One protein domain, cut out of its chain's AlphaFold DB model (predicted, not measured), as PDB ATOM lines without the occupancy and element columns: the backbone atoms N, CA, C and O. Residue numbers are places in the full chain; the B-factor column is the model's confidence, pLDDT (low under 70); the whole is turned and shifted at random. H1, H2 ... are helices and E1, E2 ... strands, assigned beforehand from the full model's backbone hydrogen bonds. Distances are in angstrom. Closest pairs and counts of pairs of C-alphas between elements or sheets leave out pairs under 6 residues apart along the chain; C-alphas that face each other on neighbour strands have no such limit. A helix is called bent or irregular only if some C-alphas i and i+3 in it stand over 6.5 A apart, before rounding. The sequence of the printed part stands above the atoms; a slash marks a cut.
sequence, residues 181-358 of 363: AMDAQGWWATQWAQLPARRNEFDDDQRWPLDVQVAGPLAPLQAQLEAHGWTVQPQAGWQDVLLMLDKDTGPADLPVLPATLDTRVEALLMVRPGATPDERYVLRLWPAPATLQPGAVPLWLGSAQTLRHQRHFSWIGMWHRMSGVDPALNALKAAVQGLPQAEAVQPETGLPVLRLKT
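AT A GLANCE: This is residues 181 to 358 of the 363 residues of the protein "Phosphatidylglycerophosphatase B" of Stenotrophomonas maltophilia (UniProt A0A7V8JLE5). One long, strongly twisted sheet is built on the hairpin of E4 and E5, two bent strands running along the longest axis, and it curls round H5 and, near one end, round the short helix H1. The hairpin of E7 and E8 extends the sheet beyond E2, H3 sits by E3, and H4 only grazes the sheet near E6. The 178 printed residues hold the elements E1 H1 H2 E2 H3 H4 E3 E4 E5 E6 H5 E7 E8, of mixed class; the branched sheet is mixed, parallel and antiparallel. The whole is compact, with a radius of gyration of the C-alphas of 16.4 A and spans of 52 by 36 by 28 A.

IN THESE COORDINATES: E1, residues 181 to 183, begins at C-alpha 181 (113.991, 107.222, 61.024). H1 is residues 184 to 189, H2 191 to 194, E2 212 to 215, H3 218 to 227 (14.4 A) and H4 238 to 245 (12.0 A). E3 is residues 268 to 273 (17.0 A), E4 279 to 293 (38.6 A) and E5 297 to 312 (43.2 A), ending at C-alpha 312 (111.490, 111.723, 105.579). E6 is residues 316 to 321 (15.8 A), H5 327 to 335 (12.6 A), E7 341 to 345 (13.8 A) and E8 352 to 357 (16.8 A), ending at C-alpha 357 (99.186, 102.894, 68.461).

HOW THE PARTS SIT: E3 E4 E5 E6 form a meander, each strand the antiparallel neighbour of the one before, with N 270 and O 283, N 286 and O 301, and N 310 and O 318 within hydrogen-bond range at 2.9, 2.8 and 2.9 A. E4 bends by 70 degrees at residue 289, and E5 by 57 degrees at residue 309. E1 is parallel to E4, N 182 to O 291 being 2.9 A. E2 is antiparallel to E5, N 214 to O 300 being 2.9 A, and parallel to E8, N 213 to O 354 being 2.8 A. E7 and E8 are a hairpin, with N 342 and O 355 2.9 A apart. H5 is on the sheet, its closest C-alpha pair with E4 being Tyr 281 and Ala 328, 4.9 A. H1 is on it too, C-alphas of Ala 184 and Leu 292 being its closest pair with E4, 5.1 A. H2 and H4 only graze it. H3 is on it at a height of 7.8 A, over none of the strands, and only just touches H5, only at their ends, with 3 pairs of C-alphas within 8 A. Every O i to N i+4 pair is within hydrogen-bond range in H1, H3 and H5; H4 has 0 of 4, but 4 of 5 O i to N i+3 pairs, and H2 is too short for an O i to N i+4 pair.

THE WHOLE: The C-alphas of Pro 294 and Ser 314, the two farthest apart, are 53.6 A apart. The printed part has no cut. The links H2 to E2 and H4 to E3 are long. The mean pLDDT of the printed part is 87.6; residues 201 to 206, 314 and 323 to 325 are under 70.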
ATOM      1  N   ALA A 181     115.118 107.799  61.745       91.94
ATOM      2  CA  ALA A 181     113.991 107.222  61.024       91.94
ATOM      3  C   ALA A 181     113.927 105.707  61.280       91.94
ATOM      4  O   ALA A 181     114.898 104.995  61.033       91.94
ATOM      5  N   MET A 182     112.783 105.224  61.760       93.88
ATOM      6  CA  MET A 182     112.530 103.809  62.040       93.88
ATOM      7  C   MET A 182     111.286 103.351  61.280       93.88
ATOM      8  O   MET A 182     110.343 104.119  61.120       93.88
ATOM      9  N   ASP A 183     111.266 102.118  60.780       93.94
ATOM     10  CA  ASP A 183     110.096 101.596  60.069       93.94
ATOM     11  C   ASP A 183     108.964 101.260  61.056       93.94
ATOM     12  O   ASP A 183     109.205 100.643  62.092       93.94
ATOM     13  N   ALA A 184     107.724 101.662  60.763       92.19
ATOM     14  CA  ALA A 184     106.595 101.475  61.676       92.19
ATOM     15  C   ALA A 184     106.227  99.995  61.882       92.19
ATOM     16  O   ALA A 184     105.875  99.597  62.998       92.19
ATOM     17  N   GLN A 185     106.315  99.170  60.832       91.81
ATOM     18  CA  GLN A 185     106.047  97.733  60.933       91.81
ATOM     19  C   GLN A 185     107.205  97.021  61.637       91.81
ATOM     20  O   GLN A 185     106.978  96.205  62.532       91.81
ATOM     21  N   GLY A 186     108.440  97.390  61.293       92.69
ATOM     22  CA  GLY A 186     109.663  96.937  61.947       92.69
ATOM     23  C   GLY A 186     109.653  97.228  63.445       92.69
ATOM     24  O   GLY A 186     109.901  96.320  64.238       92.69
ATOM     25  N   TRP A 187     109.285  98.448  63.844       94.69
ATOM     26  CA  TRP A 187     109.077  98.831  65.241       94.69
ATOM     27  C   TRP A 187     108.045  97.938  65.929       94.69
ATOM     28  O   TRP A 187     108.346  97.355  66.970       94.69
ATOM     29  N   TRP A 188     106.860  97.767  65.337       94.44
ATOM     30  CA  TRP A 188     105.793  96.955  65.930       94.44
ATOM     31  C   TRP A 188     106.166  95.473  66.074       94.44
ATOM     32  O   TRP A 188     105.712  94.806  67.002       94.44
ATOM     33  N   ALA A 189     107.013  94.946  65.190       93.12
ATOM     34  CA  ALA A 189     107.455  93.560  65.245       93.12
ATOM     35  C   ALA A 189     108.640  93.366  66.208       93.12
ATOM     36  O   ALA A 189     108.514  92.674  67.221       93.12
ATOM     37  N   THR A 190     109.790  93.981  65.916       91.44
ATOM     38  CA  THR A 190     111.082  93.622  66.536       91.44
ATOM     39  C   THR A 190     111.959  94.812  66.926       91.44
ATOM     40  O   THR A 190     112.702  94.717  67.900       91.44
ATOM     41  N   GLN A 191     111.883  95.941  66.217       92.81
ATOM     42  CA  GLN A 191     112.806  97.070  66.407       92.81
ATOM     43  C   GLN A 191     112.497  97.907  67.656       92.81
ATOM     44  O   GLN A 191     113.368  98.635  68.122       92.81
ATOM     45  N   TRP A 192     111.311  97.764  68.254       92.62
ATOM     46  CA  TRP A 192     110.974  98.371  69.550       92.62
ATOM     47  C   TRP A 192     112.005  98.068  70.648       92.62
ATOM     48  O   TRP A 192     112.237  98.918  71.505       92.62
ATOM     49  N   ALA A 193     112.638  96.890  70.606       91.88
ATOM     50  CA  ALA A 193     113.623  96.460  71.594       91.88
ATOM     51  C   ALA A 193     114.994  97.143  71.428       91.88
ATOM     52  O   ALA A 193     115.815  97.050  72.331       91.88
ATOM     53  N   GLN A 194     115.243  97.820  70.298       91.12
ATOM     54  CA  GLN A 194     116.473  98.589  70.050       91.12
ATOM     55  C   GLN A 194     116.451  99.965  70.727       91.12
ATOM     56  O   GLN A 194     117.480 100.635  70.809       91.12
ATOM     57  N   LEU A 195     115.272 100.417  71.159       90.44
ATOM     58  CA  LEU A 195     115.119 101.675  71.875       90.44
ATOM     59  C   LEU A 195     115.575 101.514  73.331       90.44
ATOM     60  O   LEU A 195     115.526 100.403  73.862       90.44
ATOM     61  N   PRO A 196     115.989 102.610  73.992       88.75
ATOM     62  CA  PRO A 196     116.441 102.563  75.376       88.75
ATOM     63  C   PRO A 196     115.425 101.862  76.280       88.75
ATOM     64  O   PRO A 196     114.265 102.262  76.359       88.75
ATOM     65  N   ALA A 197     115.874 100.820  76.979       86.31
ATOM     66  CA  ALA A 197     115.035 100.038  77.879       86.31
ATOM     67  C   ALA A 197     114.955 100.617  79.299       86.31
ATOM     68  O   ALA A 197     114.078 100.256  80.090       86.31
ATOM     69  N   ARG A 198     115.910 101.484  79.652       86.00
ATOM     70  CA  ARG A 198     116.007 102.144  80.952       86.00
ATOM     71  C   ARG A 198     116.443 103.589  80.776       86.00
ATOM     72  O   ARG A 198     117.150 103.921  79.829       86.00
ATOM     73  N   ARG A 199     116.059 104.431  81.731       84.19
ATOM     74  CA  ARG A 199     116.630 105.771  81.876       84.19
ATOM     75  C   ARG A 199     118.064 105.675  82.415       84.19
ATOM     76  O   ARG A 199     118.321 104.912  83.348       84.19
ATOM     77  N   ASN A 200     118.972 106.465  81.839       70.31
ATOM     78  CA  ASN A 200     120.355 106.590  82.299       70.31
ATOM     79  C   ASN A 200     120.397 107.322  83.645       70.31
ATOM     80  O   ASN A 200     120.052 108.498  83.714       70.31
ATOM     81  N   GLU A 201     120.817 106.631  84.700       68.88
ATOM     82  CA  GLU A 201     121.001 107.210  86.029       68.88
ATOM     83  C   GLU A 201     122.167 106.512  86.740       68.88
ATOM     84  O   GLU A 201     122.403 105.318  86.521       68.88
ATOM     85  N   PHE A 202     122.915 107.260  87.558       57.31
ATOM     86  CA  PHE A 202     124.087 106.733  88.274       57.31
ATOM     87  C   PHE A 202     123.713 105.744  89.387       57.31
ATOM     88  O   PHE A 202     124.531 104.899  89.745       57.31
ATOM     89  N   ASP A 203     122.499 105.859  89.921       62.09
ATOM     90  CA  ASP A 203     121.977 105.047  91.016       62.09
ATOM     91  C   ASP A 203     121.036 103.955  90.485       62.09
ATOM     92  O   ASP A 203     120.104 104.231  89.722       62.09
ATOM     93  N   ASP A 204     121.277 102.708  90.890       59.84
ATOM     94  CA  ASP A 204     120.557 101.519  90.433       59.84
ATOM     95  C   ASP A 204     119.052 101.606  90.723       59.84
ATOM     96  O   ASP A 204     118.243 101.240  89.863       59.84
ATOM     97  N   ASP A 205     118.684 102.166  91.879       58.16
ATOM     98  CA  ASP A 205     117.294 102.331  92.323       58.16
ATOM     99  C   ASP A 205     116.544 103.416  91.531       58.16
ATOM    100  O   ASP A 205     115.309 103.434  91.465       58.16
ATOM    101  N   GLN A 206     117.284 104.304  90.865       63.28
ATOM    102  CA  GLN A 206     116.741 105.396  90.058       63.28
ATOM    103  C   GLN A 206     116.734 105.082  88.552       63.28
ATOM    104  O   GLN A 206     116.219 105.871  87.755       63.28
ATOM    105  N   ARG A 207     117.217 103.900  88.139       73.94
ATOM    106  CA  ARG A 207     117.103 103.421  86.753       73.94
ATOM    107  C   ARG A 207     115.702 102.900  86.476       73.94
ATOM    108  O   ARG A 207     115.376 101.728  86.674       73.94
ATOM    109  N   TRP A 208     114.851 103.795  86.002       79.38
ATOM    110  CA  TRP A 208     113.472 103.470  85.668       79.38
ATOM    111  C   TRP A 208     113.397 102.631  84.390       79.38
ATOM    112  O   TRP A 208     114.066 102.976  83.412       79.38
ATOM    113  N   PRO A 209     112.585 101.563  84.358       86.12
ATOM    114  CA  PRO A 209     112.290 100.870  83.120       86.12
ATOM    115  C   PRO A 209     111.426 101.756  82.226       86.12
ATOM    116  O   PRO A 209     110.487 102.407  82.692       86.12
ATOM    117  N   LEU A 210     111.755 101.768  80.941       90.62
ATOM    118  CA  LEU A 210     110.928 102.363  79.901       90.62
ATOM    119  C   LEU A 210     110.017 101.265  79.348       90.62
ATOM    120  O   LEU A 210     110.319 100.614  78.351       90.62
ATOM    121  N   ASP A 211     108.938 101.002  80.081       92.00
ATOM    122  CA  ASP A 211     108.004  99.896  79.868       92.00
ATOM    123  C   ASP A 211     106.772 100.277  79.033       92.00
ATOM    124  O   ASP A 211     105.891  99.448  78.808       92.00
ATOM    125  N   VAL A 212     106.716 101.508  78.523       94.44
ATOM    126  CA  VAL A 212     105.645 101.978  77.641       94.44
ATOM    127  C   VAL A 212     106.238 102.617  76.389       94.44
ATOM    128  O   VAL A 212     107.121 103.467  76.469       94.44
ATOM    129  N   GLN A 213     105.727 102.247  75.216       96.06
ATOM    130  CA  GLN A 213     106.035 102.906  73.948       96.06
ATOM    131  C   GLN A 213     104.744 103.257  73.208       96.06
ATOM    132  O   GLN A 213     103.862 102.413  73.050       96.06
ATOM    133  N   VAL A 214     104.622 104.492  72.729       96.31
ATOM    134  CA  VAL A 214     103.396 104.984  72.084       96.31
ATOM    135  C   VAL A 214     103.727 105.574  70.724       96.31
ATOM    136  O   VAL A 214     104.542 106.486  70.629       96.31
ATOM    137  N   ALA A 215     103.069 105.094  69.674       95.94
ATOM    138  CA  ALA A 215     103.158 105.645  68.329       95.94
ATOM    139  C   ALA A 215     101.945 106.531  68.014       95.94
ATOM    140  O   ALA A 215     100.794 106.110  68.170       95.94
ATOM    141  N   GLY A 216     102.201 107.744  67.520       93.75
ATOM    142  CA  GLY A 216     101.190 108.706  67.077       93.75
ATOM    143  C   GLY A 216     100.933 109.864  68.053       93.75
ATOM    144  O   GLY A 216     101.696 110.069  68.998       93.75
ATOM    145  N   PRO A 217      99.914 110.701  67.786       93.69
ATOM    146  CA  PRO A 217      99.594 111.850  68.631       93.69
ATOM    147  C   PRO A 217      99.158 111.409  70.035       93.69
ATOM    148  O   PRO A 217      98.459 110.416  70.190       93.69
ATOM    149  N   LEU A 218      99.514 112.180  71.065       94.19
ATOM    150  CA  LEU A 218      99.176 111.838  72.454       94.19
ATOM    151  C   LEU A 218      97.717 112.134  72.832       94.19
ATOM    152  O   LEU A 218      97.213 111.540  73.778       94.19
ATOM    153  N   ALA A 219      97.023 113.007  72.095       93.56
ATOM    154  CA  ALA A 219      95.668 113.446  72.442       93.56
ATOM    155  C   ALA A 219      94.633 112.300  72.558       93.56
ATOM    156  O   ALA A 219      93.896 112.288  73.544       93.56
ATOM    157  N   PRO A 220      94.579 111.303  71.646       93.00
ATOM    158  CA  PRO A 220      93.676 110.161  71.798       93.00
ATOM    159  C   PRO A 220      93.991 109.318  73.038       93.00
ATOM    160  O   PRO A 220      93.078 108.904  73.748       93.00
ATOM    161  N   LEU A 221      95.282 109.104  73.325       94.38
ATOM    162  CA  LEU A 221      95.710 108.382  74.521       94.38
ATOM    163  C   LEU A 221      95.300 109.139  75.786       94.38
ATOM    164  O   LEU A 221      94.722 108.543  76.687       94.38
ATOM    165  N   GLN A 222      95.559 110.446  75.841       95.19
ATOM    166  CA  GLN A 222      95.192 111.288  76.975       95.19
ATOM    167  C   GLN A 222      93.685 111.222  77.253       95.19
ATOM    168  O   GLN A 222      93.302 110.901  78.373       95.19
ATOM    169  N   ALA A 223      92.843 111.440  76.237       93.75
ATOM    170  CA  ALA A 223      91.387 111.410  76.391       93.75
ATOM    171  C   ALA A 223      90.885 110.051  76.907       93.75
ATOM    172  O   ALA A 223      90.000 109.978  77.760       93.75
ATOM    173  N   GLN A 224      91.478 108.957  76.425       93.81
ATOM    174  CA  GLN A 224      91.124 107.621  76.886       93.81
ATOM    175  C   GLN A 224      91.567 107.359  78.327       93.81
ATOM    176  O   GLN A 224      90.823 106.746  79.091       93.81
ATOM    177  N   LEU A 225      92.751 107.825  78.721       95.50
ATOM    178  CA  LEU A 225      93.216 107.715  80.101       95.50
ATOM    179  C   LEU A 225      92.352 108.559  81.047       95.50
ATOM    180  O   LEU A 225      91.967 108.071  82.111       95.50
ATOM    181  N   GLU A 226      91.988 109.777  80.646       96.00
ATOM    182  CA  GLU A 226      91.090 110.658  81.404       96.00
ATOM    183  C   GLU A 226      89.725 110.007  81.657       96.00
ATOM    184  O   GLU A 226      89.234 110.011  82.787       96.00
ATOM    185  N   ALA A 227      89.165 109.326  80.653       94.19
ATOM    186  CA  ALA A 227      87.925 108.563  80.801       94.19
ATOM    187  C   ALA A 227      88.018 107.418  81.836       94.19
ATOM    188  O   ALA A 227      86.996 106.977  82.360       94.19
ATOM    189  N   HIS A 228      89.228 106.955  82.166       94.69
ATOM    190  CA  HIS A 228      89.486 105.886  83.138       94.69
ATOM    191  C   HIS A 228      90.066 106.408  84.466       94.69
ATOM    192  O   HIS A 228      90.695 105.659  85.222       94.69
ATOM    193  N   GLY A 229      89.845 107.690  84.767       92.75
ATOM    194  CA  GLY A 229      90.195 108.301  86.050       92.75
ATOM    195  C   GLY A 229      91.670 108.673  86.194       92.75
ATOM    196  O   GLY A 229      92.126 108.908  87.313       92.75
ATOM    197  N   TRP A 230      92.424 108.714  85.094       95.81
ATOM    198  CA  TRP A 230      93.706 109.410  85.072       95.81
ATOM    199  C   TRP A 230      93.478 110.911  84.903       95.81
ATOM    200  O   TRP A 230      92.473 111.350  84.361       95.81
ATOM    201  N   THR A 231      94.427 111.714  85.353       95.62
ATOM    202  CA  THR A 231      94.371 113.172  85.254       95.62
ATOM    203  C   THR A 231      95.710 113.683  84.760       95.62
ATOM    204  O   THR A 231      96.754 113.155  85.144       95.62
ATOM    205  N   VAL A 232      95.697 114.690  83.889       94.69
ATOM    206  CA  VAL A 232      96.932 115.365  83.484       94.69
ATOM    207  C   VAL A 232      97.440 116.183  84.659       94.69
ATOM    208  O   VAL A 232      96.708 117.004  85.211       94.69
ATOM    209  N   GLN A 233      98.710 115.999  85.004       92.56
ATOM    210  CA  GLN A 233      99.389 116.877  85.941       92.56
ATOM    211  C   GLN A 233     100.319 117.818  85.163       92.56
ATOM    212  O   GLN A 233     101.188 117.335  84.432       92.56
ATOM    213  N   PRO A 234     100.192 119.151  85.308       88.88
ATOM    214  CA  PRO A 234     101.189 120.066  84.769       88.88
ATOM    215  C   PRO A 234     102.553 119.817  85.429       88.88
ATOM    216  O   PRO A 234     102.648 119.277  86.537       88.88
ATOM    217  N   GLN A 235     103.627 120.216  84.745       84.94
ATOM    218  CA  GLN A 235     104.974 120.113  85.303       84.94
ATOM    219  C   GLN A 235     105.081 120.979  86.561       84.94
ATOM    220  O   GLN A 235     104.816 122.181  86.512       84.94
ATOM    221  N   ALA A 236     105.476 120.358  87.674       84.94
ATOM    222  CA  ALA A 236     105.639 121.054  88.942       84.94
ATOM    223  C   ALA A 236     106.788 122.071  88.849       84.94
ATOM    224  O   ALA A 236     107.901 121.744  88.426       84.94
ATOM    225  N   GLY A 237     106.507 123.311  89.241       80.94
ATOM    226  CA  GLY A 237     107.481 124.389  89.313       80.94
ATOM    227  C   GLY A 237     108.258 124.387  90.630       80.94
ATOM    228  O   GLY A 237     108.024 123.598  91.541       80.94
ATOM    229  N   TRP A 238     109.178 125.341  90.777       77.94
ATOM    230  CA  TRP A 238     109.966 125.481  92.010       77.94
ATOM    231  C   TRP A 238     109.111 125.817  93.244       77.94
ATOM    232  O   TRP A 238     109.522 125.528  94.363       77.94
ATOM    233  N   GLN A 239     107.938 126.430  93.051       83.12
ATOM    234  CA  GLN A 239     107.000 126.746  94.133       83.12
ATOM    235  C   GLN A 239     106.355 125.472  94.679       83.12
ATOM    236  O   GLN A 239     106.240 125.312  95.887       83.12
ATOM    237  N   ASP A 240     106.034 124.533  93.792       83.81
ATOM    238  CA  ASP A 240     105.436 123.247  94.137       83.81
ATOM    239  C   ASP A 240     106.404 122.353  94.918       83.81
ATOM    240  O   ASP A 240     105.997 121.603  95.800       83.81
ATOM    241  N   VAL A 241     107.712 122.481  94.666       82.88
ATOM    242  CA  VAL A 241     108.750 121.812  95.469       82.88
ATOM    243  C   VAL A 241     108.690 122.255  96.934       82.88
ATOM    244  O   VAL A 241     108.980 121.459  97.823       82.88
ATOM    245  N   LEU A 242     108.277 123.496  97.219       84.94
ATOM    246  CA  LEU A 242     108.146 123.970  98.601       84.94
ATOM    247  C   LEU A 242     107.029 123.242  99.359       84.94
ATOM    248  O   LEU A 242     107.130 123.122 100.576       84.94
ATOM    249  N   LEU A 243     106.025 122.694  98.661       84.00
ATOM    250  CA  LEU A 243     104.967 121.889  99.280       84.00
ATOM    251  C   LEU A 243     105.507 120.588  99.884       84.00
ATOM    252  O   LEU A 243     104.913 120.070 100.824       84.00
ATOM    253  N   MET A 244     106.657 120.088  99.413       82.69
ATOM    254  CA  MET A 244     107.333 118.936 100.028       82.69
ATOM    255  C   MET A 244     107.803 119.224 101.449       82.69
ATOM    256  O   MET A 244     107.928 118.300 102.245       82.69
ATOM    257  N   LEU A 245     108.093 120.492 101.751       83.69
ATOM    258  CA  LEU A 245     108.528 120.950 103.069       83.69
ATOM    259  C   LEU A 245     107.346 121.315 103.977       83.69
ATOM    260  O   LEU A 245     107.550 121.642 105.151       83.69
ATOM    261  N   ASP A 246     106.127 121.293 103.435       80.69
ATOM    262  CA  ASP A 246     104.911 121.562 104.180       80.69
ATOM    263  C   ASP A 246     104.375 120.269 104.808       80.69
ATOM    264  O   ASP A 246     104.141 119.244 104.166       80.69
ATOM    265  N   LYS A 247     104.190 120.333 106.121       75.00
ATOM    266  CA  LYS A 247     103.744 119.237 106.985       75.00
ATOM    267  C   LYS A 247     102.228 119.050 106.942       75.00
ATOM    268  O   LYS A 247     101.762 117.950 107.263       75.00
ATOM    269  N   ASP A 248     101.490 120.065 106.508       77.88
ATOM    270  CA  ASP A 248     100.033 120.023 106.395       77.88
ATOM    271  C   ASP A 248      99.580 119.512 105.015       77.88
ATOM    272  O   ASP A 248      98.460 119.025 104.871       77.88
ATOM    273  N   THR A 249     100.480 119.505 104.023       76.88
ATOM    274  CA  THR A 249     100.226 118.928 102.697       76.88
ATOM    275  C   THR A 249     100.101 117.406 102.779       76.88
ATOM    276  O   THR A 249     101.037 116.690 103.168       76.88
ATOM    277  N   GLY A 250      98.925 116.899 102.408       75.94
ATOM    278  CA  GLY A 250      98.651 115.470 102.297       75.94
ATOM    279  C   GLY A 250      99.133 114.869 100.967       75.94
ATOM    280  O   GLY A 250      99.442 115.599 100.025       75.94
ATOM    281  N   PRO A 251      99.139 113.527 100.838       79.50
ATOM    282  CA  PRO A 251      99.498 112.849  99.589       79.50
ATOM    283  C   PRO A 251      98.627 113.285  98.403       79.50
ATOM    284  O   PRO A 251      99.098 113.330  97.275       79.50
ATOM    285  N   ALA A 252      97.356 113.630  98.628       78.44
ATOM    286  CA  ALA A 252      96.455 114.068  97.564       78.44
ATOM    287  C   ALA A 252      96.948 115.350  96.867       78.44
ATOM    288  O   ALA A 252      96.943 115.410  95.637       78.44
ATOM    289  N   ASP A 253      97.457 116.307  97.641       82.75
ATOM    290  CA  ASP A 253      97.816 117.646  97.164       82.75
ATOM    291  C   ASP A 253      99.290 117.766  96.766       82.75
ATOM    292  O   ASP A 253      99.671 118.709  96.076       82.75
ATOM    293  N   LEU A 254     100.133 116.804  97.163       85.81
ATOM    294  CA  LEU A 254     101.552 116.821  96.827       85.81
ATOM    295  C   LEU A 254     101.769 116.471  95.340       85.81
ATOM    296  O   LEU A 254     101.491 115.333  94.932       85.81
ATOM    297  N   PRO A 255     102.313 117.386  94.517       89.50
ATOM    298  CA  PRO A 255     102.510 117.127  93.101       89.50
ATOM    299  C   PRO A 255     103.672 116.164  92.862       89.50
ATOM    300  O   PRO A 255     104.652 116.096  93.609       89.50
ATOM    301  N   VAL A 256     103.567 115.402  91.779       88.62
ATOM    302  CA  VAL A 256     104.641 114.535  91.303       88.62
ATOM    303  C   VAL A 256     105.690 115.402  90.604       88.62
ATOM    304  O   VAL A 256     105.367 116.119  89.660       88.62
ATOM    305  N   LEU A 257     106.946 115.350  91.050       88.00
ATOM    306  CA  LEU A 257     108.006 116.166  90.450       88.00
ATOM    307  C   LEU A 257     108.288 115.770  88.994       88.00
ATOM    308  O   LEU A 257     108.179 114.582  88.653       88.00
ATOM    309  N   PRO A 258     108.677 116.736  88.142       84.81
ATOM    310  CA  PRO A 258     109.074 116.452  86.775       84.81
ATOM    311  C   PRO A 258     110.347 115.607  86.742       84.81
ATOM    312  O   PRO A 258     111.189 115.673  87.641       84.81
ATOM    313  N   ALA A 259     110.491 114.828  85.681       85.19
ATOM    314  CA  ALA A 259     111.666 114.010  85.443       85.19
ATOM    315  C   ALA A 259     112.096 114.098  83.982       85.19
ATOM    316  O   ALA A 259     111.270 114.067  83.078       85.19
ATOM    317  N   THR A 260     113.395 114.187  83.727       82.94
ATOM    318  CA  THR A 260     113.920 114.230  82.361       82.94
ATOM    319  C   THR A 260     114.364 112.847  81.904       82.94
ATOM    320  O   THR A 260     114.846 112.041  82.702       82.94
ATOM    321  N   LEU A 261     114.220 112.577  80.608       81.31
ATOM    322  CA  LEU A 261     114.885 111.462  79.942       81.31
ATOM    323  C   LEU A 261     116.021 112.044  79.102       81.31
ATOM    324  O   LEU A 261     115.771 112.772  78.139       81.31
ATOM    325  N   ASP A 262     117.255 111.778  79.531       76.56
ATOM    326  CA  ASP A 262     118.465 112.483  79.103       76.56
ATOM    327  C   ASP A 262     118.323 114.003  79.329       76.56
ATOM    328  O   ASP A 262     118.494 114.490  80.445       76.56
ATOM    329  N   THR A 263     117.933 114.752  78.297       72.00
ATOM    330  CA  THR A 263     117.718 116.212  78.329       72.00
ATOM    331  C   THR A 263     116.310 116.611  77.888       72.00
ATOM    332  O   THR A 263     115.999 117.796  77.767       72.00
ATOM    333  N   ARG A 264     115.433 115.629  77.641       77.38
ATOM    334  CA  ARG A 264     114.058 115.858  77.200       77.38
ATOM    335  C   ARG A 264     113.132 115.926  78.404       77.38
ATOM    336  O   ARG A 264     113.101 115.016  79.234       77.38
ATOM    337  N   VAL A 265     112.359 117.004  78.477       83.06
ATOM    338  CA  VAL A 265     111.254 117.131  79.428       83.06
ATOM    339  C   VAL A 265     110.091 116.226  79.027       83.06
ATOM    340  O   VAL A 265     109.948 115.842  77.863       83.06
ATOM    341  N   GLU A 266     109.259 115.875  79.999       88.56
ATOM    342  CA  GLU A 266     108.056 115.072  79.776       88.56
ATOM    343  C   GLU A 266     107.074 115.827  78.890       88.56
ATOM    344  O   GLU A 266     106.718 116.971  79.183       88.56
ATOM    345  N   ALA A 267     106.617 115.169  77.829       90.69
ATOM    346  CA  ALA A 267     105.570 115.692  76.964       90.69
ATOM    347  C   ALA A 267     104.175 115.463  77.560       90.69
ATOM    348  O   ALA A 267     103.265 116.249  77.311       90.69
ATOM    349  N   LEU A 268     104.009 114.394  78.346       93.81
ATOM    350  CA  LEU A 268     102.765 114.084  79.041       93.81
ATOM    351  C   LEU A 268     103.056 113.395  80.377       93.81
ATOM    352  O   LEU A 268     103.799 112.413  80.426       93.81
ATOM    353  N   LEU A 269     102.429 113.906  81.436       95.12
ATOM    354  CA  LEU A 269     102.434 113.338  82.779       95.12
ATOM    355  C   LEU A 269     100.984 113.087  83.202       95.12
ATOM    356  O   LEU A 269     100.217 114.029  83.402       95.12
ATOM    357  N   MET A 270     100.616 111.815  83.327       96.00
ATOM    358  CA  MET A 270      99.291 111.388  83.775       96.00
ATOM    359  C   MET A 270      99.398 110.771  85.162       96.00
ATOM    360  O   MET A 270     100.249 109.913  85.396       96.00
ATOM    361  N   VAL A 271      98.509 111.161  86.067       94.81
ATOM    362  CA  VAL A 271      98.453 110.648  87.438       94.81
ATOM    363  C   VAL A 271      97.072 110.089  87.753       94.81
ATOM    364  O   VAL A 271      96.051 110.629  87.328       94.81
ATOM    365  N   ARG A 272      97.033 109.000  88.516       94.25
ATOM    366  CA  ARG A 272      95.810 108.355  88.995       94.25
ATOM    367  C   ARG A 272      96.000 107.917  90.451       94.25
ATOM    368  O   ARG A 272      97.079 107.420  90.778       94.25
ATOM    369  N   PRO A 273      94.999 108.070  91.333       92.88
ATOM    370  CA  PRO A 273      95.066 107.513  92.684       92.88
ATOM    371  C   PRO A 273      95.353 106.004  92.663       92.88
ATOM    372  O   PRO A 273      94.801 105.277  91.832       92.88
ATOM    373  N   GLY A 274      96.248 105.550  93.542       89.88
ATOM    374  CA  GLY A 274      96.622 104.145  93.682       89.88
ATOM    375  C   GLY A 274      95.588 103.325  94.456       89.88
ATOM    376  O   GLY A 274      94.459 103.760  94.682       89.88
ATOM    377  N   ALA A 275      95.970 102.112  94.868       87.75
ATOM    378  CA  ALA A 275      95.098 101.255  95.676       87.75
ATOM    379  C   ALA A 275      94.922 101.788  97.108       87.75
ATOM    380  O   ALA A 275      93.876 101.585  97.725       87.75
ATOM    381  N   THR A 276      95.939 102.479  97.628       87.94
ATOM    382  CA  THR A 276      95.908 103.143  98.935       87.94
ATOM    383  C   THR A 276      96.013 104.667  98.783       87.94
ATOM    384  O   THR A 276      96.509 105.143  97.762       87.94
ATOM    385  N   PRO A 277      95.580 105.464  99.781       85.88
ATOM    386  CA  PRO A 277      95.683 106.929  99.729       85.88
ATOM    387  C   PRO A 277      97.120 107.459  99.609       85.88
ATOM    388  O   PRO A 277      97.329 108.558  99.099       85.88
ATOM    389  N   ASP A 278      98.101 106.677 100.065       88.44
ATOM    390  CA  ASP A 278      99.527 106.995  99.970       88.44
ATOM    391  C   ASP A 278     100.156 106.502  98.663       88.44
ATOM    392  O   ASP A 278     101.354 106.680  98.463       88.44
ATOM    393  N   GLU A 279      99.390 105.866  97.778       91.12
ATOM    394  CA  GLU A 279      99.862 105.380  96.489       91.12
ATOM    395  C   GLU A 279      99.291 106.203  95.338       91.12
ATOM    396  O   GLU A 279      98.145 106.658  95.344       91.12
ATOM    397  N   ARG A 280     100.102 106.359  94.298       92.50
ATOM    398  CA  ARG A 280      99.731 107.055  93.073       92.50
ATOM    399  C   ARG A 280     100.332 106.332  91.882       92.50
ATOM    400  O   ARG A 280     101.528 106.058  91.852       92.50
ATOM    401  N   TYR A 281      99.504 106.035  90.891       94.44
ATOM    402  CA  TYR A 281      99.957 105.533  89.602       94.44
ATOM    403  C   TYR A 281     100.300 106.712  88.705       94.44
ATOM    404  O   TYR A 281      99.540 107.677  88.612       94.44
ATOM    405  N   VAL A 282     101.452 106.638  88.057       94.25
ATOM    406  CA  VAL A 282     101.992 107.709  87.230       94.25
ATOM    407  C   VAL A 282     102.434 107.132  85.898       94.25
ATOM    408  O   VAL A 282     103.168 106.151  85.860       94.25
ATOM    409  N   LEU A 283     102.002 107.754  84.806       95.06
ATOM    410  CA  LEU A 283     102.519 107.508  83.468       95.06
ATOM    411  C   LEU A 283     103.259 108.758  83.006       95.06
ATOM    412  O   LEU A 283     102.681 109.843  82.932       95.06
ATOM    413  N   ARG A 284     104.527 108.572  82.661       94.88
ATOM    414  CA  ARG A 284     105.399 109.609  82.108       94.88
ATOM    415  C   ARG A 284     105.718 109.266  80.664       94.88
ATOM    416  O   ARG A 284     106.100 108.127  80.408       94.88
ATOM    417  N   LEU A 285     105.569 110.216  79.741       95.00
ATOM    418  CA  LEU A 285     105.930 110.050  78.330       95.00
ATOM    419  C   LEU A 285     106.921 111.133  77.888       95.00
ATOM    420  O   LEU A 285     106.679 112.331  78.055       95.00
ATOM    421  N   TRP A 286     107.999 110.699  77.247       93.75
ATOM    422  CA  TRP A 286     109.044 111.523  76.651       93.75
ATOM    423  C   TRP A 286     109.123 111.286  75.139       93.75
ATOM    424  O   TRP A 286     108.814 110.185  74.672       93.75
ATOM    425  N   PRO A 287     109.564 112.280  74.349       92.69
ATOM    426  CA  PRO A 287     109.856 112.063  72.937       92.69
ATOM    427  C   PRO A 287     110.945 110.995  72.768       92.69
ATOM    428  O   PRO A 287     112.005 111.087  73.390       92.69
ATOM    429  N   ALA A 288     110.699 110.002  71.915       91.94
ATOM    430  CA  ALA A 288     111.685 108.977  71.592       91.94
ATOM    431  C   ALA A 288     112.817 109.549  70.713       91.94
ATOM    432  O   ALA A 288     112.603 110.509  69.967       91.94
ATOM    433  N   PRO A 289     114.012 108.927  70.705       90.25
ATOM    434  CA  PRO A 289     115.089 109.275  69.776       90.25
ATOM    435  C   PRO A 289     114.826 108.787  68.338       90.25
ATOM    436  O   PRO A 289     115.739 108.786  67.515       90.25
ATOM    437  N   ALA A 290     113.601 108.357  68.025       91.62
ATOM    438  CA  ALA A 290     113.212 107.836  66.725       91.62
ATOM    439  C   ALA A 290     111.854 108.390  66.281       91.62
ATOM    440  O   ALA A 290     110.992 108.692  67.104       91.62
ATOM    441  N   THR A 291     111.663 108.474  64.968       93.69
ATOM    442  CA  THR A 291     110.389 108.828  64.333       93.69
ATOM    443  C   THR A 291     110.014 107.723  63.358       93.69
ATOM    444  O   THR A 291     110.851 107.284  62.564       93.69
ATOM    445  N   LEU A 292     108.759 107.273  63.400       94.00
ATOM    446  CA  LEU A 292     108.309 106.158  62.577       94.00
ATOM    447  C   LEU A 292     107.969 106.600  61.148       94.00
ATOM    448  O   LEU A 292     107.380 107.660  60.921       94.00
ATOM    449  N   GLN A 293     108.315 105.757  60.183       92.50
ATOM    450  CA  GLN A 293     108.008 105.905  58.764       92.50
ATOM    451  C   GLN A 293     107.071 104.782  58.296       92.50
ATOM    452  O   GLN A 293     107.140 103.681  58.840       92.50
ATOM    453  N   PRO A 294     106.220 105.023  57.282       87.31
ATOM    454  CA  PRO A 294     106.035 106.281  56.551       87.31
ATOM    455  C   PRO A 294     105.241 107.341  57.342       87.31
ATOM    456  O   PRO A 294     104.481 107.028  58.256       87.31
ATOM    457  N   GLY A 295     105.388 108.614  56.962       83.19
ATOM    458  CA  GLY A 295     104.544 109.711  57.460       83.19
ATOM    459  C   GLY A 295     105.041 110.407  58.728       83.19
ATOM    460  O   GLY A 295     104.261 111.130  59.352       83.19
ATOM    461  N   ALA A 296     106.314 110.203  59.095       89.81
ATOM    462  CA  ALA A 296     106.977 110.852  60.228       89.81
ATOM    463  C   ALA A 296     106.136 110.820  61.521       89.81
ATOM    464  O   ALA A 296     105.927 111.835  62.189       89.81
ATOM    465  N   VAL A 297     105.603 109.642  61.850       92.38
ATOM    466  CA  VAL A 297     104.747 109.441  63.018       92.38
ATOM    467  C   VAL A 297     105.597 109.582  64.289       92.38
ATOM    468  O   VAL A 297     106.605 108.880  64.419       92.38
ATOM    469  N   PRO A 298     105.222 110.464  65.234       93.44
ATOM    470  CA  PRO A 298     105.983 110.644  66.463       93.44
ATOM    471  C   PRO A 298     105.927 109.373  67.311       93.44
ATOM    472  O   PRO A 298     104.877 108.731  67.416       93.44
ATOM    473  N   LEU A 299     107.058 109.033  67.920       95.00
ATOM    474  CA  LEU A 299     107.185 107.929  68.858       95.00
ATOM    475  C   LEU A 299     107.519 108.484  70.241       95.00
ATOM    476  O   LEU A 299     108.308 109.421  70.378       95.00
ATOM    477  N   TRP A 300     106.923 107.888  71.266       95.31
ATOM    478  CA  TRP A 300     107.094 108.280  72.658       95.31
ATOM    479  C   TRP A 300     107.574 107.083  73.467       95.31
ATOM    480  O   TRP A 300     107.060 105.978  73.299       95.31
ATOM    481  N   LEU A 301     108.543 107.316  74.348       94.75
ATOM    482  CA  LEU A 301     108.996 106.356  75.351       94.75
ATOM    483  C   LEU A 301     108.441 106.772  76.702       94.75
ATOM    484  O   LEU A 301     108.339 107.962  76.987       94.75
ATOM    485  N   GLY A 302     108.101 105.811  77.541       93.81
ATOM    486  CA  GLY A 302     107.452 106.102  78.799       93.81
ATOM    487  C   GLY A 302     107.676 105.065  79.867       93.81
ATOM    488  O   GLY A 302     108.168 103.971  79.605       93.81
ATOM    489  N   SER A 303     107.301 105.452  81.079       92.94
ATOM    490  CA  SER A 303     107.376 104.608  82.265       92.94
ATOM    491  C   SER A 303     106.052 104.674  83.016       92.94
ATOM    492  O   SER A 303     105.577 105.776  83.318       92.94
ATOM    493  N   ALA A 304     105.461 103.516  83.305       93.44
ATOM    494  CA  ALA A 304     104.303 103.378  84.180       93.44
ATOM    495  C   ALA A 304     104.766 102.961  85.584       93.44
ATOM    496  O   ALA A 304     105.302 101.878  85.782       93.44
ATOM    497  N   GLN A 305     104.561 103.831  86.572       91.62
ATOM    498  CA  GLN A 305     105.165 103.704  87.896       91.62
ATOM    499  C   GLN A 305     104.144 103.848  89.011       91.62
ATOM    500  O   GLN A 305     103.276 104.720  88.979       91.62
ATOM    501  N   THR A 306     104.307 103.041  90.047       92.06
ATOM    502  CA  THR A 306     103.594 103.168  91.311       92.06
ATOM    503  C   THR A 306     104.490 103.913  92.275       92.06
ATOM    504  O   THR A 306     105.573 103.455  92.653       92.06
ATOM    505  N   LEU A 307     104.042 105.103  92.645       91.12
ATOM    506  CA  LEU A 307     104.696 105.946  93.620       91.12
ATOM    507  C   LEU A 307     104.000 105.783  94.960       91.12
ATOM    508  O   LEU A 307     102.774 105.816  95.032       91.12
ATOM    509  N   ARG A 308     104.786 105.663  96.021       90.19
ATOM    510  CA  ARG A 308     104.315 105.679  97.396       90.19
ATOM    511  C   ARG A 308     104.841 106.915  98.101       90.19
ATOM    512  O   ARG A 308     106.038 107.202  98.070       90.19
ATOM    513  N   HIS A 309     103.942 107.651  98.727       88.50
ATOM    514  CA  HIS A 309     104.288 108.802  99.532       88.50
ATOM    515  C   HIS A 309     104.986 108.334 100.812       88.50
ATOM    516  O   HIS A 309     104.506 107.453 101.528       88.50
ATOM    517  N   GLN A 310     106.144 108.921 101.094       85.94
ATOM    518  CA  GLN A 310     106.879 108.709 102.333       85.94
ATOM    519  C   GLN A 310     107.320 110.058 102.891       85.94
ATOM    520  O   GLN A 310     107.767 110.934 102.150       85.94
ATOM    521  N   ARG A 311     107.229 110.215 104.215       81.94
ATOM    522  CA  ARG A 311     107.781 111.378 104.914       81.94
ATOM    523  C   ARG A 311     109.144 111.049 105.489       81.94
ATOM    524  O   ARG A 311     109.259 110.233 106.401       81.94
ATOM    525  N   HIS A 312     110.163 111.736 104.993       79.31
ATOM    526  CA  HIS A 312     111.490 111.723 105.579       79.31
ATOM    527  C   HIS A 312     111.594 112.794 106.669       79.31
ATOM    528  O   HIS A 312     111.060 113.898 106.540       79.31
ATOM    529  N   PHE A 313     112.241 112.445 107.782       75.38
ATOM    530  CA  PHE A 313     112.432 113.320 108.946       75.38
ATOM    531  C   PHE A 313     111.158 113.978 109.512       75.38
ATOM    532  O   PHE A 313     111.283 114.912 110.290       75.38
ATOM    533  N   SER A 314     109.953 113.490 109.184       69.62
ATOM    534  CA  SER A 314     108.618 114.034 109.525       69.62
ATOM    535  C   SER A 314     108.158 115.327 108.824       69.62
ATOM    536  O   SER A 314     106.979 115.657 108.937       69.62
ATOM    537  N   TRP A 315     109.012 116.022 108.064       75.00
ATOM    538  CA  TRP A 315     108.672 117.300 107.397       75.00
ATOM    539  C   TRP A 315     109.030 117.360 105.907       75.00
ATOM    540  O   TRP A 315     108.737 118.364 105.273       75.00
ATOM    541  N   ILE A 316     109.638 116.311 105.342       81.31
ATOM    542  CA  ILE A 316     109.915 116.219 103.903       81.31
ATOM    543  C   ILE A 316     109.037 115.112 103.318       81.31
ATOM    544  O   ILE A 316     109.364 113.932 103.436       81.31
ATOM    545  N   GLY A 317     107.895 115.481 102.741       81.81
ATOM    546  CA  GLY A 317     107.008 114.567 102.020       81.81
ATOM    547  C   GLY A 317     107.479 114.379 100.585       81.81
ATOM    548  O   GLY A 317     107.621 115.352  99.848       81.81
ATOM    549  N   MET A 318     107.739 113.138 100.173       85.00
ATOM    550  CA  MET A 318     108.191 112.852  98.813       85.00
ATOM    551  C   MET A 318     107.679 111.509  98.294       85.00
ATOM    552  O   MET A 318     107.472 110.544  99.036       85.00
ATOM    553  N   TRP A 319     107.480 111.466  96.982       85.94
ATOM    554  CA  TRP A 319     107.051 110.284  96.251       85.94
ATOM    555  C   TRP A 319     108.246 109.387  95.933       85.94
ATOM    556  O   TRP A 319     109.177 109.820  95.256       85.94
ATOM    557  N   HIS A 320     108.197 108.134  96.376       85.75
ATOM    558  CA  HIS A 320     109.201 107.120  96.058       85.75
ATOM    559  C   HIS A 320     108.610 106.038  95.168       85.75
ATOM    560  O   HIS A 320     107.488 105.588  95.392       85.75
ATOM    561  N   ARG A 321     109.373 105.589  94.173       83.56
ATOM    562  CA  ARG A 321     108.968 104.469  93.326       83.56
ATOM    563  C   ARG A 321     108.999 103.161  94.119       83.56
ATOM    564  O   ARG A 321     109.938 102.911  94.870       83.56
ATOM    565  N   MET A 322     107.999 102.312  93.913       81.62
ATOM    566  CA  MET A 322     108.004 100.941  94.419       81.62
ATOM    567  C   MET A 322     108.777 100.018  93.464       81.62
ATOM    568  O   MET A 322     108.632 100.111  92.247       81.62
ATOM    569  N   SER A 323     109.622  99.134  93.996       68.50
ATOM    570  CA  SER A 323     110.348  98.139  93.199       68.50
ATOM    571  C   SER A 323     109.470  96.912  92.902       68.50
ATOM    572  O   SER A 323     108.721  96.456  93.764       68.50
ATOM    573  N   GLY A 324     109.565  96.359  91.684       68.19
ATOM    574  CA  GLY A 324     108.868  95.128  91.278       68.19
ATOM    575  C   GLY A 324     107.941  95.283  90.065       68.19
ATOM    576  O   GLY A 324     108.076  96.226  89.288       68.19
ATOM    577  N   VAL A 325     107.027  94.317  89.885       63.03
ATOM    578  CA  VAL A 325     105.969  94.366  88.858       63.03
ATOM    579  C   VAL A 325     105.004  95.485  89.223       63.03
ATOM    580  O   VAL A 325     104.340  95.404  90.250       63.03
ATOM    581  N   ASP A 326     104.955  96.522  88.391       77.38
ATOM    582  CA  ASP A 326     104.331  97.801  88.720       77.38
ATOM    583  C   ASP A 326     102.797  97.760  88.495       77.38
ATOM    584  O   ASP A 326     102.348  97.640  87.347       77.38
ATOM    585  N   PRO A 327     101.950  97.870  89.545       87.94
ATOM    586  CA  PRO A 327     100.488  97.923  89.397       87.94
ATOM    587  C   PRO A 327     100.003  99.021  88.442       87.94
ATOM    588  O   PRO A 327      98.989  98.849  87.758       87.94
ATOM    589  N   ALA A 328     100.751 100.121  88.348       90.62
ATOM    590  CA  ALA A 328     100.510 101.204  87.407       90.62
ATOM    591  C   ALA A 328     100.465 100.736  85.941       90.62
ATOM    592  O   ALA A 328      99.597 101.186  85.192       90.62
ATOM    593  N   LEU A 329     101.331  99.799  85.531       91.56
ATOM    594  CA  LEU A 329     101.330  99.269  84.165       91.56
ATOM    595  C   LEU A 329     100.055  98.462  83.884       91.56
ATOM    596  O   LEU A 329      99.460  98.584  82.815       91.56
ATOM    597  N   ASN A 330      99.574  97.684  84.856       92.19
ATOM    598  CA  ASN A 330      98.310  96.951  84.726       92.19
ATOM    599  C   ASN A 330      97.104  97.900  84.672       92.19
ATOM    600  O   ASN A 330      96.199  97.711  83.857       92.19
ATOM    601  N   ALA A 331      97.111  98.950  85.497       92.69
ATOM    602  CA  ALA A 331      96.105 100.006  85.458       92.69
ATOM    603  C   ALA A 331      96.091 100.740  84.106       92.69
ATOM    604  O   ALA A 331      95.019 101.066  83.596       92.69
ATOM    605  N   LEU A 332      97.269 100.968  83.520       94.06
ATOM    606  CA  LEU A 332      97.412 101.546  82.191       94.06
ATOM    607  C   LEU A 332      96.827 100.619  81.120       94.06
ATOM    608  O   LEU A 332      95.969 101.055  80.357       94.06
ATOM    609  N   LYS A 333      97.221  99.339  81.107       93.25
ATOM    610  CA  LYS A 333      96.703  98.319  80.175       93.25
ATOM    611  C   LYS A 333      95.178  98.243  80.186       93.25
ATOM    612  O   LYS A 333      94.562  98.151  79.130       93.25
ATOM    613  N   ALA A 334      94.570  98.296  81.373       92.50
ATOM    614  CA  ALA A 334      93.117  98.289  81.518       92.50
ATOM    615  C   ALA A 334      92.461  99.530  80.888       92.50
ATOM    616  O   ALA A 334      91.434  99.405  80.229       92.50
ATOM    617  N   ALA A 335      93.067 100.710  81.039       93.19
ATOM    618  CA  ALA A 335      92.536 101.952  80.479       93.19
ATOM    619  C   ALA A 335      92.665 102.025  78.946       93.19
ATOM    620  O   ALA A 335      91.827 102.628  78.276       93.19
ATOM    621  N   VAL A 336      93.693 101.396  78.366       93.38
ATOM    622  CA  VAL A 336      94.016 101.506  76.930       93.38
ATOM    623  C   VAL A 336      93.506 100.348  76.067       93.38
ATOM    624  O   VAL A 336      93.848 100.284  74.892       93.38
ATOM    625  N   GLN A 337      92.641  99.466  76.588       89.19
ATOM    626  CA  GLN A 337      92.130  98.295  75.846       89.19
ATOM    627  C   GLN A 337      91.461  98.630  74.499       89.19
ATOM    628  O   GLN A 337      91.429  97.785  73.610       89.19
ATOM    629  N   GLY A 338      90.947  99.853  74.331       85.69
ATOM    630  CA  GLY A 338      90.373 100.340  73.071       85.69
ATOM    631  C   GLY A 338      91.388 100.726  71.983       85.69
ATOM    632  O   GLY A 338      90.975 101.063  70.876       85.69
ATOM    633  N   LEU A 339      92.693 100.699  72.274       90.75
ATOM    634  CA  LEU A 339      93.755 101.010  71.312       90.75
ATOM    635  C   LEU A 339      94.447  99.735  70.829       90.75
ATOM    636  O   LEU A 339      94.587  98.781  71.599       90.75
ATOM    637  N   PRO A 340      94.960  99.719  69.584       93.19
ATOM    638  CA  PRO A 340      95.874  98.676  69.149       93.19
ATOM    639  C   PRO A 340      97.079  98.613  70.091       93.19
ATOM    640  O   PRO A 340      97.851  99.571  70.195       93.19
ATOM    641  N   GLN A 341      97.226  97.477  70.772       93.31
ATOM    642  CA  GLN A 341      98.269  97.254  71.763       93.31
ATOM    643  C   GLN A 341      98.977  95.917  71.549       93.31
ATOM    644  O   GLN A 341      98.363  94.937  71.128       93.31
ATOM    645  N   ALA A 342     100.268  95.876  71.855       93.31
ATOM    646  CA  ALA A 342     101.063  94.657  71.854       93.31
ATOM    647  C   ALA A 342     102.033  94.664  73.034       93.31
ATOM    648  O   ALA A 342     102.619  95.693  73.367       93.31
ATOM    649  N   GLU A 343     102.255  93.500  73.631       92.94
ATOM    650  CA  GLU A 343     103.159  93.333  74.765       92.94
ATOM    651  C   GLU A 343     104.257  92.336  74.410       92.94
ATOM    652  O   GLU A 343     104.008  91.330  73.745       92.94
ATOM    653  N   ALA A 344     105.482  92.643  74.814       92.62
ATOM    654  CA  ALA A 344     106.612  91.736  74.704       92.62
ATOM    655  C   ALA A 344     107.611  92.015  75.832       92.62
ATOM    656  O   ALA A 344     107.636  93.110  76.391       92.62
ATOM    657  N   VAL A 345     108.420  91.018  76.187       91.38
ATOM    658  CA  VAL A 345     109.417  91.143  77.258       91.38
ATOM    659  C   VAL A 345     110.700  91.736  76.694       91.38
ATOM    660  O   VAL A 345     111.253  91.212  75.727       91.38
ATOM    661  N   GLN A 346     111.180  92.819  77.300       87.38
ATOM    662  CA  GLN A 346     112.415  93.475  76.890       87.38
ATOM    663  C   GLN A 346     113.628  92.598  77.247       87.38
ATOM    664  O   GLN A 346     113.805  92.271  78.424       87.38
ATOM    665  N   PRO A 347     114.502  92.258  76.280       86.00
ATOM    666  CA  PRO A 347     115.624  91.345  76.520       86.00
ATOM    667  C   PRO A 347     116.607  91.828  77.594       86.00
ATOM    668  O   PRO A 347     117.129  91.025  78.359       86.00
ATOM    669  N   GLU A 348     116.846  93.139  77.670       84.06
ATOM    670  CA  GLU A 348     117.827  93.729  78.591       84.06
ATOM    671  C   GLU A 348     117.341  93.795  80.042       84.06
ATOM    672  O   GLU A 348     118.134  93.703  80.977       84.06
ATOM    673  N   THR A 349     116.038  94.002  80.251       82.00
ATOM    674  CA  THR A 349     115.482  94.258  81.586       82.00
ATOM    675  C   THR A 349     114.680  93.089  82.130       82.00
ATOM    676  O   THR A 349     114.459  93.044  83.337       82.00
ATOM    677  N   GLY A 350     114.238  92.172  81.263       85.12
ATOM    678  CA  GLY A 350     113.319  91.089  81.608       85.12
ATOM    679  C   GLY A 350     111.908  91.567  81.965       85.12
ATOM    680  O   GLY A 350     111.102  90.770  82.437       85.12
ATOM    681  N   LEU A 351     111.600  92.854  81.765       86.62
ATOM    682  CA  LEU A 351     110.309  93.448  82.099       86.62
ATOM    683  C   LEU A 351     109.402  93.532  80.863       86.62
ATOM    684  O   LEU A 351     109.903  93.671  79.741       86.62
ATOM    685  N   PRO A 352     108.074  93.448  81.044       90.69
ATOM    686  CA  PRO A 352     107.132  93.649  79.952       90.69
ATOM    687  C   PRO A 352     107.175  95.091  79.443       90.69
ATOM    688  O   PRO A 352     107.229  96.027  80.233       90.69
ATOM    689  N   VAL A 353     107.089  95.262  78.125       92.75
ATOM    690  CA  VAL A 353     106.938  96.558  77.459       92.75
ATOM    691  C   VAL A 353     105.606  96.582  76.725       92.75
ATOM    692  O   VAL A 353     105.342  95.749  75.853       92.75
ATOM    693  N   LEU A 354     104.769  97.557  77.071       94.62
ATOM    694  CA  LEU A 354     103.496  97.831  76.424       94.62
ATOM    695  C   LEU A 354     103.703  98.782  75.243       94.62
ATOM    696  O   LEU A 354     104.153  99.913  75.414       94.62
ATOM    697  N   ARG A 355     103.331  98.346  74.042       95.62
ATOM    698  CA  ARG A 355     103.382  99.147  72.814       95.62
ATOM    699  C   ARG A 355     101.970  99.513  72.391       95.62
ATOM    700  O   ARG A 355     101.116  98.634  72.329       95.62
ATOM    701  N   LEU A 356     101.736 100.785  72.082       95.44
ATOM    702  CA  LEU A 356     100.420 101.336  71.747       95.44
ATOM    703  C   LEU A 356     100.472 102.101  70.423       95.44
ATOM    704  O   LEU A 356     101.420 102.849  70.180       95.44
ATOM    705  N   LYS A 357      99.431 101.981  69.592       93.88
ATOM    706  CA  LYS A 357      99.186 102.894  68.461       93.88
ATOM    707  C   LYS A 357      97.983 103.781  68.768       93.88
ATOM    708  O   LYS A 357      96.928 103.296  69.154       93.88
ATOM    709  N   THR A 358      98.132 105.086  68.575       90.62
ATOM    710  CA  THR A 358      97.062 106.080  68.809       90.62
ATOM    711  C   THR A 358      96.383 106.546  67.526       90.62
ATOM    712  O   THR A 358      95.287 107.099  67.572       90.62
TER     713      THR A 358